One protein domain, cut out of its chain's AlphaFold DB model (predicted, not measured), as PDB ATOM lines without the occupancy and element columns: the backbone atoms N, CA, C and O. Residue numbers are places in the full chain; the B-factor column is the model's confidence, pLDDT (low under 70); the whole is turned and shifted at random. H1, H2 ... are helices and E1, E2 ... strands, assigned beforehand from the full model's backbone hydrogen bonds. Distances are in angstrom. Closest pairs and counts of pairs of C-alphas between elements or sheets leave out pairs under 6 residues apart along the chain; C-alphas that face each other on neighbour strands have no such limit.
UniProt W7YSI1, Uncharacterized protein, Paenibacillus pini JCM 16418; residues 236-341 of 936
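Overview. This is residues 236 to 341 of the 936 residues of an uncharacterized protein of Paenibacillus pini JCM 16418 (UniProt W7YSI1). With little regular structure, two small lobes sit side by side, each a twisted four-stranded sheet with long loops; helix H1 extends from the second. The printed part has 106 residues, under half in named elements: strands E1 to E8, then H1, mostly strand. Both sheets are mixed, in chain order; the whole is compact, radius of gyration of the C-alphas 14.9 A, spans 40 by 37 by 19 A.

Arrangement. E1, residues 237 to 240, is parallel to E2, 252 to 255; N 238 and O 252 are 2.8 A apart. E2, E3, 258 to 262, and E4, 277 to 279, form a meander of antiparallel hairpins; N 261 and O 278 are 2.8 A apart. Thr 259 and Trp 285, closest C-alphas of E3 and E5, 285 to 288, are 7.3 A apart.

Along the chain. E6, 300 to 302, E7, 309 to 312, and E8, 328 to 332, form another meander. H1, 334 to 341, has every O i to N i+4 pair within hydrogen-bond range. C-alpha 237 is at (200.930, 193.986, 115.375), C-alpha 341 at (207.266, 201.421, 93.013).

Size, cuts and confidence. The printed part has no cut; E7 to E8 is a long link. In the model 20 printed residues have pLDDT under 70, among them residues 331 to 341.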
ATOM      1  N   VAL A 236     200.418 197.114 111.778       65.62
ATOM      2  CA  VAL A 236     201.418 196.754 112.791       65.62
ATOM      3  C   VAL A 236     200.766 195.947 113.913       65.62
ATOM      4  O   VAL A 236     199.809 196.396 114.553       65.62
ATOM      5  N   HIS A 237     201.311 194.761 114.197       68.81
ATOM      6  CA  HIS A 237     200.930 193.986 115.375       68.81
ATOM      7  C   HIS A 237     201.566 194.597 116.629       68.81
ATOM      8  O   HIS A 237     202.786 194.624 116.774       68.81
ATOM      9  N   LYS A 238     200.746 195.080 117.562       75.75
ATOM     10  CA  LYS A 238     201.195 195.814 118.758       75.75
ATOM     11  C   LYS A 238     201.372 194.929 120.000       75.75
ATOM     12  O   LYS A 238     201.585 195.444 121.092       75.75
ATOM     13  N   GLY A 239     201.307 193.608 119.837       75.31
ATOM     14  CA  GLY A 239     201.522 192.643 120.916       75.31
ATOM     15  C   GLY A 239     200.272 192.432 121.770       75.31
ATOM     16  O   GLY A 239     199.149 192.533 121.277       75.31
ATOM     17  N   ILE A 240     200.460 192.104 123.048       82.75
ATOM     18  CA  ILE A 240     199.353 191.976 124.003       82.75
ATOM     19  C   ILE A 240     198.712 193.355 124.201       82.75
ATOM     20  O   ILE A 240     199.413 194.361 124.315       82.75
ATOM     21  N   TYR A 241     197.381 193.409 124.231       89.12
ATOM     22  CA  TYR A 241     196.653 194.649 124.487       89.12
ATOM     23  C   TYR A 241     197.115 195.326 125.791       89.12
ATOM     24  O   TYR A 241     197.191 194.693 126.843       89.12
ATOM     25  N   ASN A 242     197.360 196.634 125.719       88.12
ATOM     26  CA  ASN A 242     197.729 197.507 126.820       88.12
ATOM     27  C   ASN A 242     196.828 198.749 126.793       88.12
ATOM     28  O   ASN A 242     196.795 199.488 125.811       88.12
ATOM     29  N   ALA A 243     196.118 198.996 127.894       89.44
ATOM     30  CA  ALA A 243     195.165 200.093 128.003       89.44
ATOM     31  C   ALA A 243     195.797 201.492 127.841       89.44
ATOM     32  O   ALA A 243     195.092 202.417 127.442       89.44
ATOM     33  N   SER A 244     197.099 201.664 128.100       90.38
ATOM     34  CA  SER A 244     197.788 202.953 127.924       90.38
ATOM     35  C   SER A 244     198.276 203.209 126.494       90.38
ATOM     36  O   SER A 244     198.772 204.296 126.207       90.38
ATOM     37  N   THR A 245     198.182 202.223 125.601       87.44
ATOM     38  CA  THR A 245     198.663 202.338 124.221       87.44
ATOM     39  C   THR A 245     197.545 202.832 123.308       87.44
ATOM     40  O   THR A 245     196.432 202.305 123.328       87.44
ATOM     41  N   ALA A 246     197.843 203.831 122.477       89.81
ATOM     42  CA  ALA A 246     196.949 204.240 121.403       89.81
ATOM     43  C   ALA A 246     197.050 203.261 120.228       89.81
ATOM     44  O   ALA A 246     198.137 203.009 119.701       89.81
ATOM     45  N   TYR A 247     195.906 202.727 119.817       85.81
ATOM     46  CA  TYR A 247     195.767 201.813 118.693       85.81
ATOM     47  C   TYR A 247     195.034 202.513 117.562       85.81
ATOM     48  O   TYR A 247     193.991 203.132 117.780       85.81
ATOM     49  N   VAL A 248     195.577 202.414 116.354       84.88
ATOM     50  CA  VAL A 248     194.924 202.921 115.143       84.88
ATOM     51  C   VAL A 248     194.284 201.785 114.359       84.88
ATOM     52  O   VAL A 248     194.644 200.620 114.541       84.88
ATOM     53  N   VAL A 249     193.338 202.121 113.482       76.38
ATOM     54  CA  VAL A 249     192.689 201.168 112.567       76.38
ATOM     55  C   VAL A 249     193.729 200.241 111.919       76.38
ATOM     56  O   VAL A 249     194.776 200.698 111.473       76.38
ATOM     57  N   ARG A 250     193.415 198.941 111.861       73.12
ATOM     58  CA  ARG A 250     194.243 197.799 111.419       73.12
ATOM     59  C   ARG A 250     195.379 197.369 112.343       73.12
ATOM     60  O   ARG A 250     195.956 196.318 112.078       73.12
ATOM     61  N   ASN A 251     195.651 198.062 113.452       81.81
ATOM     62  CA  ASN A 251     196.546 197.504 114.467       81.81
ATOM     63  C   ASN A 251     195.978 196.189 114.994       81.81
ATOM     64  O   ASN A 251     194.796 196.100 115.333       81.81
ATOM     65  N   ILE A 252     196.827 195.173 115.073       80.81
ATOM     66  CA  ILE A 252     196.439 193.845 115.546       80.81
ATOM     67  C   ILE A 252     197.027 193.643 116.938       80.81
ATOM     68  O   ILE A 252     198.190 193.969 117.179       80.81
ATOM     69  N   ILE A 253     196.221 193.139 117.866       82.25
ATOM     70  CA  ILE A 253     196.650 192.814 119.224       82.25
ATOM     71  C   ILE A 253     196.191 191.420 119.628       82.25
ATOM     72  O   ILE A 253     195.277 190.837 119.036       82.25
ATOM     73  N   TYR A 254     196.796 190.924 120.700       81.00
ATOM     74  CA  TYR A 254     196.369 189.722 121.394       81.00
ATOM     75  C   TYR A 254     195.670 190.069 122.711       81.00
ATOM     76  O   TYR A 254     196.179 190.866 123.503       81.00
ATOM     77  N   TYR A 255     194.510 189.466 122.965       84.44
ATOM     78  CA  TYR A 255     193.771 189.641 124.216       84.44
ATOM     79  C   TYR A 255     192.956 188.388 124.553       84.44
ATOM     80  O   TYR A 255     192.161 187.922 123.740       84.44
ATOM     81  N   ASN A 256     193.148 187.837 125.759       84.50
ATOM     82  CA  ASN A 256     192.425 186.668 126.285       84.50
ATOM     83  C   ASN A 256     192.300 185.493 125.298       84.50
ATOM     84  O   ASN A 256     191.195 185.056 124.975       84.50
ATOM     85  N   GLY A 257     193.422 184.973 124.794       75.94
ATOM     86  CA  GLY A 257     193.377 183.773 123.953       75.94
ATOM     87  C   GLY A 257     192.972 184.027 122.500       75.94
ATOM     88  O   GLY A 257     192.771 183.078 121.752       75.94
ATOM     89  N   SER A 258     192.762 185.279 122.091       80.00
ATOM     90  CA  SER A 258     192.211 185.611 120.777       80.00
ATOM     91  C   SER A 258     192.861 186.853 120.175       80.00
ATOM     92  O   SER A 258     193.262 187.778 120.882       80.00
ATOM     93  N   THR A 259     192.919 186.880 118.847       82.50
ATOM     94  CA  THR A 259     193.448 187.999 118.066       82.50
ATOM     95  C   THR A 259     192.333 188.993 117.746       82.50
ATOM     96  O   THR A 259     191.248 188.599 117.305       82.50
ATOM     97  N   TYR A 260     192.596 190.286 117.930       82.06
ATOM     98  CA  TYR A 260     191.669 191.355 117.559       82.06
ATOM     99  C   TYR A 260     192.369 192.389 116.685       82.06
ATOM    100  O   TYR A 260     193.524 192.739 116.918       82.06
ATOM    101  N   MET A 261     191.646 192.901 115.696       84.38
ATOM    102  CA  MET A 261     192.059 194.025 114.867       84.38
ATOM    103  C   MET A 261     191.307 195.276 115.309       84.38
ATOM    104  O   MET A 261     190.082 195.259 115.418       84.38
ATOM    105  N   CYS A 262     192.024 196.365 115.541       83.38
ATOM    106  CA  CYS A 262     191.434 197.673 115.762       83.38
ATOM    107  C   CYS A 262     190.711 198.108 114.479       83.38
ATOM    108  O   CYS A 262     191.305 198.123 113.405       83.38
ATOM    109  N   ILE A 263     189.426 198.429 114.557       83.31
ATOM    110  CA  ILE A 263     188.611 198.889 113.420       83.31
ATOM    111  C   ILE A 263     188.216 200.365 113.538       83.31
ATOM    112  O   ILE A 263     187.684 200.925 112.586       83.31
ATOM    113  N   SER A 264     188.522 201.000 114.673       84.94
ATOM    114  CA  SER A 264     188.405 202.444 114.898       84.94
ATOM    115  C   SER A 264     189.442 202.884 115.933       84.94
ATOM    116  O   SER A 264     189.617 202.185 116.933       84.94
ATOM    117  N   ASN A 265     190.123 204.017 115.707       89.19
ATOM    118  CA  ASN A 265     191.202 204.504 116.579       89.19
ATOM    119  C   ASN A 265     190.750 204.558 118.046       89.19
ATOM    120  O   ASN A 265     189.678 205.078 118.354       89.19
ATOM    121  N   THR A 266     191.559 204.024 118.960       91.12
ATOM    122  CA  THR A 266     191.149 203.860 120.355       91.12
ATOM    123  C   THR A 266     192.321 203.834 121.333       91.12
ATOM    124  O   THR A 266     193.453 203.515 120.983       91.12
ATOM    125  N   THR A 267     192.063 204.179 122.591       93.38
ATOM    126  CA  THR A 267     193.004 204.067 123.718       93.38
ATOM    127  C   THR A 267     192.188 203.687 124.950       93.38
ATOM    128  O   THR A 267     191.089 204.203 125.133       93.38
ATOM    129  N   GLY A 268     192.659 202.739 125.761       89.50
ATOM    130  CA  GLY A 268     191.972 202.302 126.983       89.50
ATOM    131  C   GLY A 268     190.733 201.410 126.806       89.50
ATOM    132  O   GLY A 268     190.365 200.716 127.756       89.50
ATOM    133  N   ASN A 269     190.114 201.349 125.620       92.81
ATOM    134  CA  ASN A 269     188.945 200.495 125.373       92.81
ATOM    135  C   ASN A 269     189.323 199.028 125.138       92.81
ATOM    136  O   ASN A 269     190.078 198.711 124.218       92.81
ATOM    137  N   LEU A 270     188.713 198.132 125.922       92.50
ATOM    138  CA  LEU A 270     188.975 196.694 125.860       92.50
ATOM    139  C   LEU A 270     188.674 196.096 124.470       92.50
ATOM    140  O   LEU A 270     187.667 196.463 123.857       92.50
ATOM    141  N   PRO A 271     189.457 195.098 124.012       91.94
ATOM    142  CA  PRO A 271     189.256 194.417 122.727       91.94
ATOM    143  C   PRO A 271     187.907 193.716 122.524       91.94
ATOM    144  O   PRO A 271     187.544 193.381 121.401       91.94
ATOM    145  N   THR A 272     187.133 193.510 123.589       89.69
ATOM    146  CA  THR A 272     185.753 193.006 123.515       89.69
ATOM    147  C   THR A 272     184.746 194.055 123.039       89.69
ATOM    148  O   THR A 272     183.628 193.696 122.675       89.69
ATOM    149  N   ASN A 273     185.112 195.342 123.018       91.50
ATOM    150  CA  ASN A 273     184.250 196.399 122.507       91.50
ATOM    151  C   ASN A 273     184.246 196.393 120.971       91.50
ATOM    152  O   ASN A 273     185.171 196.885 120.319       91.50
ATOM    153  N   THR A 274     183.156 195.881 120.403       90.56
ATOM    154  CA  THR A 274     182.971 195.685 118.959       90.56
ATOM    155  C   THR A 274     182.880 196.975 118.145       90.56
ATOM    156  O   THR A 274     182.901 196.911 116.921       90.56
ATOM    157  N   SER A 275     182.806 198.144 118.791       90.38
ATOM    158  CA  SER A 275     182.847 199.443 118.102       90.38
ATOM    159  C   SER A 275     184.269 199.858 117.713       90.38
ATOM    160  O   SER A 275     184.454 200.623 116.771       90.38
ATOM    161  N   TYR A 276     185.277 199.352 118.430       87.50
ATOM    162  CA  TYR A 276     186.687 199.696 118.214       87.50
ATOM    163  C   TYR A 276     187.527 198.504 117.774       87.50
ATOM    164  O   TYR A 276     188.593 198.691 117.194       87.50
ATOM    165  N   TRP A 277     187.048 197.285 118.016       88.44
ATOM    166  CA  TRP A 277     187.802 196.062 117.800       88.44
ATOM    167  C   TRP A 277     186.964 195.006 117.094       88.44
ATOM    168  O   TRP A 277     185.790 194.804 117.389       88.44
ATOM    169  N   ARG A 278     187.591 194.276 116.180       87.19
ATOM    170  CA  ARG A 278     187.012 193.115 115.513       87.19
ATOM    171  C   ARG A 278     187.828 191.885 115.862       87.19
ATOM    172  O   ARG A 278     189.014 191.820 115.550       87.19
ATOM    173  N   LYS A 279     187.186 190.900 116.489       85.62
ATOM    174  CA  LYS A 279     187.789 189.583 116.719       85.62
ATOM    175  C   LYS A 279     188.054 188.905 115.375       85.62
ATOM    176  O   LYS A 279     187.164 188.869 114.525       85.62
ATOM    177  N   LEU A 280     189.252 188.363 115.191       74.75
ATOM    178  CA  LEU A 280     189.600 187.553 114.026       74.75
ATOM    179  C   LEU A 280     189.382 186.078 114.389       74.75
ATOM    180  O   LEU A 280     190.006 185.563 115.313       74.75
ATOM    181  N   THR A 281     188.450 185.403 113.718       63.06
ATOM    182  CA  THR A 281     188.158 183.974 113.920       63.06
ATOM    183  C   THR A 281     188.938 183.134 112.905       63.06
ATOM    184  O   THR A 281     188.810 183.383 111.710       63.06
ATOM    185  N   ASN A 282     189.709 182.151 113.389       62.16
ATOM    186  CA  ASN A 282     190.551 181.200 112.633       62.16
ATOM    187  C   ASN A 282     191.873 181.725 112.028       62.16
ATOM    188  O   ASN A 282     192.343 181.175 111.039       62.16
ATOM    189  N   MET A 283     192.511 182.739 112.625       64.19
ATOM    190  CA  MET A 283     193.892 183.119 112.279       64.19
ATOM    191  C   MET A 283     194.683 183.470 113.547       64.19
ATOM    192  O   MET A 283     194.340 184.439 114.234       64.19
ATOM    193  N   ASN A 284     195.742 182.715 113.857       71.62
ATOM    194  CA  ASN A 284     196.667 183.078 114.935       71.62
ATOM    195  C   ASN A 284     197.881 183.785 114.338       71.62
ATOM    196  O   ASN A 284     198.624 183.211 113.549       71.62
ATOM    197  N   TRP A 285     198.098 185.039 114.720       71.00
ATOM    198  CA  TRP A 285     199.325 185.747 114.380       71.00
ATOM    199  C   TRP A 285     200.397 185.420 115.421       71.00
ATOM    200  O   TRP A 285     200.234 185.757 116.594       71.00
ATOM    201  N   LEU A 286     201.487 184.779 115.004       74.50
ATOM    202  CA  LEU A 286     202.538 184.297 115.908       74.50
ATOM    203  C   LEU A 286     203.831 185.127 115.851       74.50
ATOM    204  O   LEU A 286     204.811 184.788 116.509       74.50
ATOM    205  N   GLY A 287     203.818 186.257 115.137       74.31
ATOM    206  CA  GLY A 287     204.944 187.192 115.080       74.31
ATOM    207  C   GLY A 287     206.028 186.773 114.089       74.31
ATOM    208  O   GLY A 287     205.739 186.186 113.047       74.31
ATOM    209  N   THR A 288     207.282 187.134 114.364       79.88
ATOM    210  CA  THR A 288     208.414 186.746 113.515       79.88
ATOM    211  C   THR A 288     208.599 185.235 113.557       79.88
ATOM    212  O   THR A 288     208.585 184.633 114.630       79.88
ATOM    213  N   TYR A 289     208.766 184.621 112.388       84.81
ATOM    214  CA  TYR A 289     209.011 183.187 112.289       84.81
ATOM    215  C   TYR A 289     210.221 182.759 113.134       84.81
ATOM    216  O   TYR A 289     211.276 183.393 113.101       84.81
ATOM    217  N   SER A 290     210.067 181.650 113.853       84.12
ATOM    218  CA  SER A 290     211.078 181.032 114.699       84.12
ATOM    219  C   SER A 290     211.182 179.547 114.380       84.12
ATOM    220  O   SER A 290     210.189 178.825 114.323       84.12
ATOM    221  N   THR A 291     212.407 179.053 114.243       85.38
ATOM    222  CA  THR A 291     212.682 177.633 113.992       85.38
ATOM    223  C   THR A 291     212.322 176.726 115.169       85.38
ATOM    224  O   THR A 291     212.168 175.521 114.989       85.38
ATOM    225  N   SER A 292     212.156 177.283 116.371       85.00
ATOM    226  CA  SER A 292     211.825 176.545 117.595       85.00
ATOM    227  C   SER A 292     210.325 176.447 117.890       85.00
ATOM    228  O   SER A 292     209.942 175.842 118.891       85.00
ATOM    229  N   THR A 293     209.470 177.028 117.047       82.62
ATOM    230  CA  THR A 293     208.018 177.061 117.251       82.62
ATOM    231  C   THR A 293     207.321 176.109 116.282       82.62
ATOM    232  O   THR A 293     207.654 176.060 115.098       82.62
ATOM    233  N   THR A 294     206.359 175.335 116.790       86.12
ATOM    234  CA  THR A 294     205.465 174.518 115.961       86.12
ATOM    235  C   THR A 294     204.289 175.373 115.506       86.12
ATOM    236  O   THR A 294     203.583 175.929 116.345       86.12
ATOM    237  N   TYR A 295     204.075 175.442 114.197       84.06
ATOM    238  CA  TYR A 295     203.009 176.203 113.553       84.06
ATOM    239  C   TYR A 295     201.924 175.276 113.014       84.06
ATOM    240  O   TYR A 295     202.228 174.203 112.492       84.06
ATOM    241  N   ASN A 296     200.666 175.677 113.141       82.50
ATOM    242  CA  ASN A 296     199.516 174.941 112.634       82.50
ATOM    243  C   ASN A 296     198.871 175.647 111.443       82.50
ATOM    244  O   ASN A 296     199.118 176.826 111.194       82.50
ATOM    245  N   PHE A 297     198.037 174.923 110.702       79.38
ATOM    246  CA  PHE A 297     197.301 175.457 109.567       79.38
ATOM    247  C   PHE A 297     196.557 176.742 109.960       79.38
ATOM    248  O   PHE A 297     195.783 176.773 110.917       79.38
ATOM    249  N   GLY A 298     196.777 177.809 109.197       68.44
ATOM    250  CA  GLY A 298     196.194 179.128 109.436       68.44
ATOM    251  C   GLY A 298     197.007 180.035 110.366       68.44
ATOM    252  O   GLY A 298     196.641 181.203 110.518       68.44
ATOM    253  N   ASP A 299     198.108 179.562 110.957       82.56
ATOM    254  CA  ASP A 299     199.021 180.421 111.715       82.56
ATOM    255  C   ASP A 299     199.796 181.343 110.770       82.56
ATOM    256  O   ASP A 299     200.314 180.906 109.747       82.56
ATOM    257  N   ILE A 300     199.913 182.623 111.108       82.38
ATOM    258  CA  ILE A 300     200.577 183.624 110.270       82.38
ATOM    259  C   ILE A 300     201.827 184.140 110.977       82.38
ATOM    260  O   ILE A 300     201.791 184.493 112.158       82.38
ATOM    261  N   VAL A 301     202.928 184.209 110.235       79.75
ATOM    262  CA  VAL A 301     204.229 184.702 110.686       79.75
ATOM    263  C   VAL A 301     204.818 185.694 109.690       79.75
ATOM    264  O   VAL A 301     204.434 185.730 108.521       79.75
ATOM    265  N   VAL A 302     205.782 186.488 110.143       77.94
ATOM    266  CA  VAL A 302     206.545 187.409 109.293       77.94
ATOM    267  C   VAL A 302     208.001 186.967 109.173       77.94
ATOM    268  O   VAL A 302     208.620 186.548 110.154       77.94
ATOM    269  N   ASP A 303     208.559 187.066 107.968       77.88
ATOM    270  CA  ASP A 303     209.999 186.936 107.750       77.88
ATOM    271  C   ASP A 303     210.744 188.137 108.351       77.88
ATOM    272  O   ASP A 303     210.435 189.291 108.061       77.88
ATOM    273  N   SER A 304     211.766 187.854 109.155       72.81
ATOM    274  CA  SER A 304     212.649 188.857 109.754       72.81
ATOM    275  C   SER A 304     213.450 189.692 108.745       72.81
ATOM    276  O   SER A 304     213.804 190.821 109.072       72.81
ATOM    277  N   LEU A 305     213.747 189.167 107.547       67.06
ATOM    278  CA  LEU A 305     214.572 189.873 106.559       67.06
ATOM    279  C   LEU A 305     213.750 190.817 105.678       67.06
ATOM    280  O   LEU A 305     214.082 191.993 105.552       67.06
ATOM    281  N   ASN A 306     212.691 190.305 105.048       64.19
ATOM    282  CA  ASN A 306     211.958 191.035 104.005       64.19
ATOM    283  C   ASN A 306     210.592 191.558 104.465       64.19
ATOM    284  O   ASN A 306     209.848 192.132 103.665       64.19
ATOM    285  N   GLN A 307     210.243 191.316 105.736       68.62
ATOM    286  CA  GLN A 307     208.928 191.589 106.323       68.62
ATOM    287  C   GLN A 307     207.759 191.009 105.508       68.62
ATOM    288  O   GLN A 307     206.656 191.550 105.475       68.62
ATOM    289  N   THR A 308     208.008 189.883 104.838       72.00
ATOM    290  CA  THR A 308     207.006 189.153 104.061       72.00
ATOM    291  C   THR A 308     206.137 188.320 104.995       72.00
ATOM    292  O   THR A 308     206.645 187.618 105.870       72.00
ATOM    293  N   LEU A 309     204.825 188.393 104.797       77.69
ATOM    294  CA  LEU A 309     203.834 187.625 105.538       77.69
ATOM    295  C   LEU A 309     203.698 186.223 104.957       77.69
ATOM    296  O   LEU A 309     203.466 186.075 103.756       77.69
ATOM    297  N   TYR A 310     203.751 185.215 105.819       78.81
ATOM    298  CA  TYR A 310     203.538 183.817 105.471       78.81
ATOM    299  C   TYR A 310     202.451 183.223 106.351       78.81
ATOM    300  O   TYR A 310     202.438 183.444 107.557       78.81
ATOM    301  N   MET A 311     201.561 182.439 105.758       83.75
ATOM    302  CA  MET A 311     200.593 181.627 106.485       83.75
ATOM    303  C   MET A 311     200.989 180.166 106.390       83.75
ATOM    304  O   MET A 311     201.276 179.663 105.306       83.75
ATOM    305  N   CYS A 312     201.003 179.489 107.526       81.75
ATOM    306  CA  CYS A 312     201.216 178.067 107.596       81.75
ATOM    307  C   CYS A 312     199.999 177.368 106.993       81.75
ATOM    308  O   CYS A 312     198.859 177.664 107.341       81.75
ATOM    309  N   ILE A 313     200.235 176.461 106.060       79.50
ATOM    310  CA  ILE A 313     199.189 175.715 105.354       79.50
ATOM    311  C   ILE A 313     199.246 174.218 105.675       79.50
ATOM    312  O   ILE A 313     198.653 173.415 104.960       79.50
ATOM    313  N   LEU A 314     199.954 173.840 106.747       81.31
ATOM    314  CA  LEU A 314     200.039 172.465 107.233       81.31
ATOM    315  C   LEU A 314     200.206 172.421 108.756       81.31
ATOM    316  O   LEU A 314     201.061 173.111 109.308       81.31
ATOM    317  N   ASP A 315     199.442 171.560 109.426       84.19
ATOM    318  CA  ASP A 315     199.537 171.374 110.877       84.19
ATOM    319  C   ASP A 315     200.886 170.795 111.332       84.19
ATOM    320  O   ASP A 315     201.510 169.993 110.635       84.19
ATOM    321  N   GLY A 316     201.329 171.170 112.537       81.50
ATOM    322  CA  GLY A 316     202.522 170.587 113.160       81.50
ATOM    323  C   GLY A 316     203.861 170.985 112.521       81.50
ATOM    324  O   GLY A 316     204.852 170.260 112.640       81.50
ATOM    325  N   THR A 317     203.926 172.127 111.843       82.06
ATOM    326  CA  THR A 317     205.114 172.623 111.142       82.06
ATOM    327  C   THR A 317     206.158 173.170 112.133       82.06
ATOM    328  O   THR A 317     206.104 174.334 112.516       82.06
ATOM    329  N   LEU A 318     207.140 172.354 112.542       88.44
ATOM    330  CA  LEU A 318     208.296 172.762 113.368       88.44
ATOM    331  C   LEU A 318     209.577 172.874 112.524       88.44
ATOM    332  O   LEU A 318     209.881 171.973 111.737       88.44
ATOM    333  N   ASN A 319     210.354 173.948 112.713       85.38
ATOM    334  CA  ASN A 319     211.665 174.157 112.074       85.38
ATOM    335  C   ASN A 319     211.660 174.022 110.529       85.38
ATOM    336  O   ASN A 319     212.627 173.559 109.923       85.38
ATOM    337  N   LYS A 320     210.548 174.364 109.864       87.56
ATOM    338  CA  LYS A 320     210.446 174.346 108.392       87.56
ATOM    339  C   LYS A 320     210.577 175.748 107.829       87.56
ATOM    340  O   LYS A 320     209.764 176.602 108.176       87.56
ATOM    341  N   ALA A 321     211.563 175.960 106.961       86.38
ATOM    342  CA  ALA A 321     211.856 177.262 106.371       86.38
ATOM    343  C   ALA A 321     210.629 177.869 105.673       86.38
ATOM    344  O   ALA A 321     209.895 177.150 104.990       86.38
ATOM    345  N   LEU A 322     210.465 179.192 105.782       84.38
ATOM    346  CA  LEU A 322     209.365 179.954 105.167       84.38
ATOM    347  C   LEU A 322     209.289 179.828 103.636       84.38
ATOM    348  O   LEU A 322     208.249 180.085 103.044       84.38
ATOM    349  N   THR A 323     210.368 179.392 102.985       80.94
ATOM    350  CA  THR A 323     210.416 179.101 101.542       80.94
ATOM    351  C   THR A 323     209.785 177.756 101.164       80.94
ATOM    352  O   THR A 323     209.631 177.457  99.981       80.94
ATOM    353  N   THR A 324     209.419 176.924 102.142       83.12
ATOM    354  CA  THR A 324     208.861 175.587 101.906       83.12
ATOM    355  C   THR A 324     207.372 175.691 101.575       83.12
ATOM    356  O   THR A 324     206.528 175.687 102.468       83.12
ATOM    357  N   VAL A 325     207.043 175.756 100.283       82.19
ATOM    358  CA  VAL A 325     205.686 176.060  99.778       82.19
ATOM    359  C   VAL A 325     204.588 175.057 100.156       82.19
ATOM    360  O   VAL A 325     203.415 175.370 100.013       82.19
ATOM    361  N   VAL A 326     204.940 173.857 100.634       80.31
ATOM    362  CA  VAL A 326     203.968 172.873 101.162       80.31
ATOM    363  C   VAL A 326     203.597 173.128 102.625       80.31
ATOM    364  O   VAL A 326     202.592 172.616 103.102       80.31
ATOM    365  N   ASN A 327     204.409 173.907 103.342       84.06
ATOM    366  CA  ASN A 327     204.190 174.282 104.736       84.06
ATOM    367  C   ASN A 327     203.715 175.726 104.867       84.06
ATOM    368  O   ASN A 327     203.027 176.044 105.831       84.06
ATOM    369  N   TRP A 328     204.087 176.587 103.919       83.81
ATOM    370  CA  TRP A 328     203.874 178.025 103.986       83.81
ATOM    371  C   TRP A 328     203.360 178.567 102.657       83.81
ATOM    372  O   TRP A 328     203.899 178.251 101.601       83.81
ATOM    373  N   THR A 329     202.358 179.438 102.715       81.50
ATOM    374  CA  THR A 329     201.943 180.268 101.585       81.50
ATOM    375  C   THR A 329     202.260 181.730 101.867       81.50
ATOM    376  O   THR A 329     202.029 182.224 102.972       81.50
ATOM    377  N   THR A 330     202.803 182.432 100.877       78.56
ATOM    378  CA  THR A 330     203.088 183.865 100.978       78.56
ATOM    379  C   THR A 330     201.789 184.654 100.862       78.56
ATOM    380  O   THR A 330     201.056 184.494  99.889       78.56
ATOM    381  N   LEU A 331     201.513 185.533 101.823       68.00
ATOM    382  CA  LEU A 331     200.325 186.386 101.809       68.00
ATOM    383  C   LEU A 331     200.601 187.763 101.186       68.00
ATOM    384  O   LEU A 331     199.843 188.199 100.327       68.00
ATOM    385  N   VAL A 332     201.675 188.449 101.600       68.94
ATOM    386  CA  VAL A 332     202.063 189.797 101.123       68.94
ATOM    387  C   VAL A 332     203.574 189.994 101.301       68.94
ATOM    388  O   VAL A 332     204.091 189.675 102.369       68.94
ATOM    389  N   SER A 333     204.277 190.574 100.317       65.81
ATOM    390  CA  SER A 333     205.685 191.000 100.442       65.81
ATOM    391  C   SER A 333     205.846 192.521 100.287       65.81
ATOM    392  O   SER A 333     205.501 193.113  99.262       65.81
ATOM    393  N   VAL A 334     206.436 193.172 101.293       65.81
ATOM    394  CA  VAL A 334     206.731 194.619 101.262       65.81
ATOM    395  C   VAL A 334     207.845 194.929 100.249       65.81
ATOM    396  O   VAL A 334     207.770 195.913  99.515       65.81
ATOM    397  N   ALA A 335     208.831 194.036 100.117       62.28
ATOM    398  CA  ALA A 335     209.921 194.169  99.151       62.28
ATOM    399  C   ALA A 335     209.443 194.194  97.685       62.28
ATOM    400  O   ALA A 335     209.957 194.977  96.886       62.28
ATOM    401  N   SER A 336     208.434 193.393  97.318       57.66
ATOM    402  CA  SER A 336     207.893 193.403  95.949       57.66
ATOM    403  C   SER A 336     207.090 194.672  95.666       57.66
ATOM    404  O   SER A 336     207.180 195.212  94.567       57.66
ATOM    405  N   ALA A 337     206.365 195.199  96.660       60.00
ATOM    406  CA  ALA A 337     205.676 196.482  96.537       60.00
ATOM    407  C   ALA A 337     206.667 197.648  96.341       60.00
ATOM    408  O   ALA A 337     206.494 198.452  95.426       60.00
ATOM    409  N   ILE A 338     207.754 197.685  97.124       65.50
ATOM    410  CA  ILE A 338     208.833 198.679  96.985       65.50
ATOM    411  C   ILE A 338     209.541 198.540  95.628       65.50
ATOM    412  O   ILE A 338     209.765 199.535  94.940       65.50
ATOM    413  N   SER A 339     209.855 197.313  95.201       62.75
ATOM    414  CA  SER A 339     210.492 197.049  93.903       62.75
ATOM    415  C   SER A 339     209.634 197.531  92.732       62.75
ATOM    416  O   SER A 339     210.146 198.143  91.793       62.75
ATOM    417  N   ASN A 340     208.319 197.308  92.796       59.25
ATOM    418  CA  ASN A 340     207.386 197.768  91.772       59.25
ATOM    419  C   ASN A 340     207.283 199.303  91.749       59.25
ATOM    420  O   ASN A 340     207.290 199.892  90.669       59.25
ATOM    421  N   ALA A 341     207.272 199.959  92.915       60.44
ATOM    422  CA  ALA A 341     207.266 201.421  93.013       60.44
ATOM    423  C   ALA A 341     208.564 202.059  92.475       60.44
ATOM    424  O   ALA A 341     208.524 203.038  91.724       60.44
TER     425      ALA A 341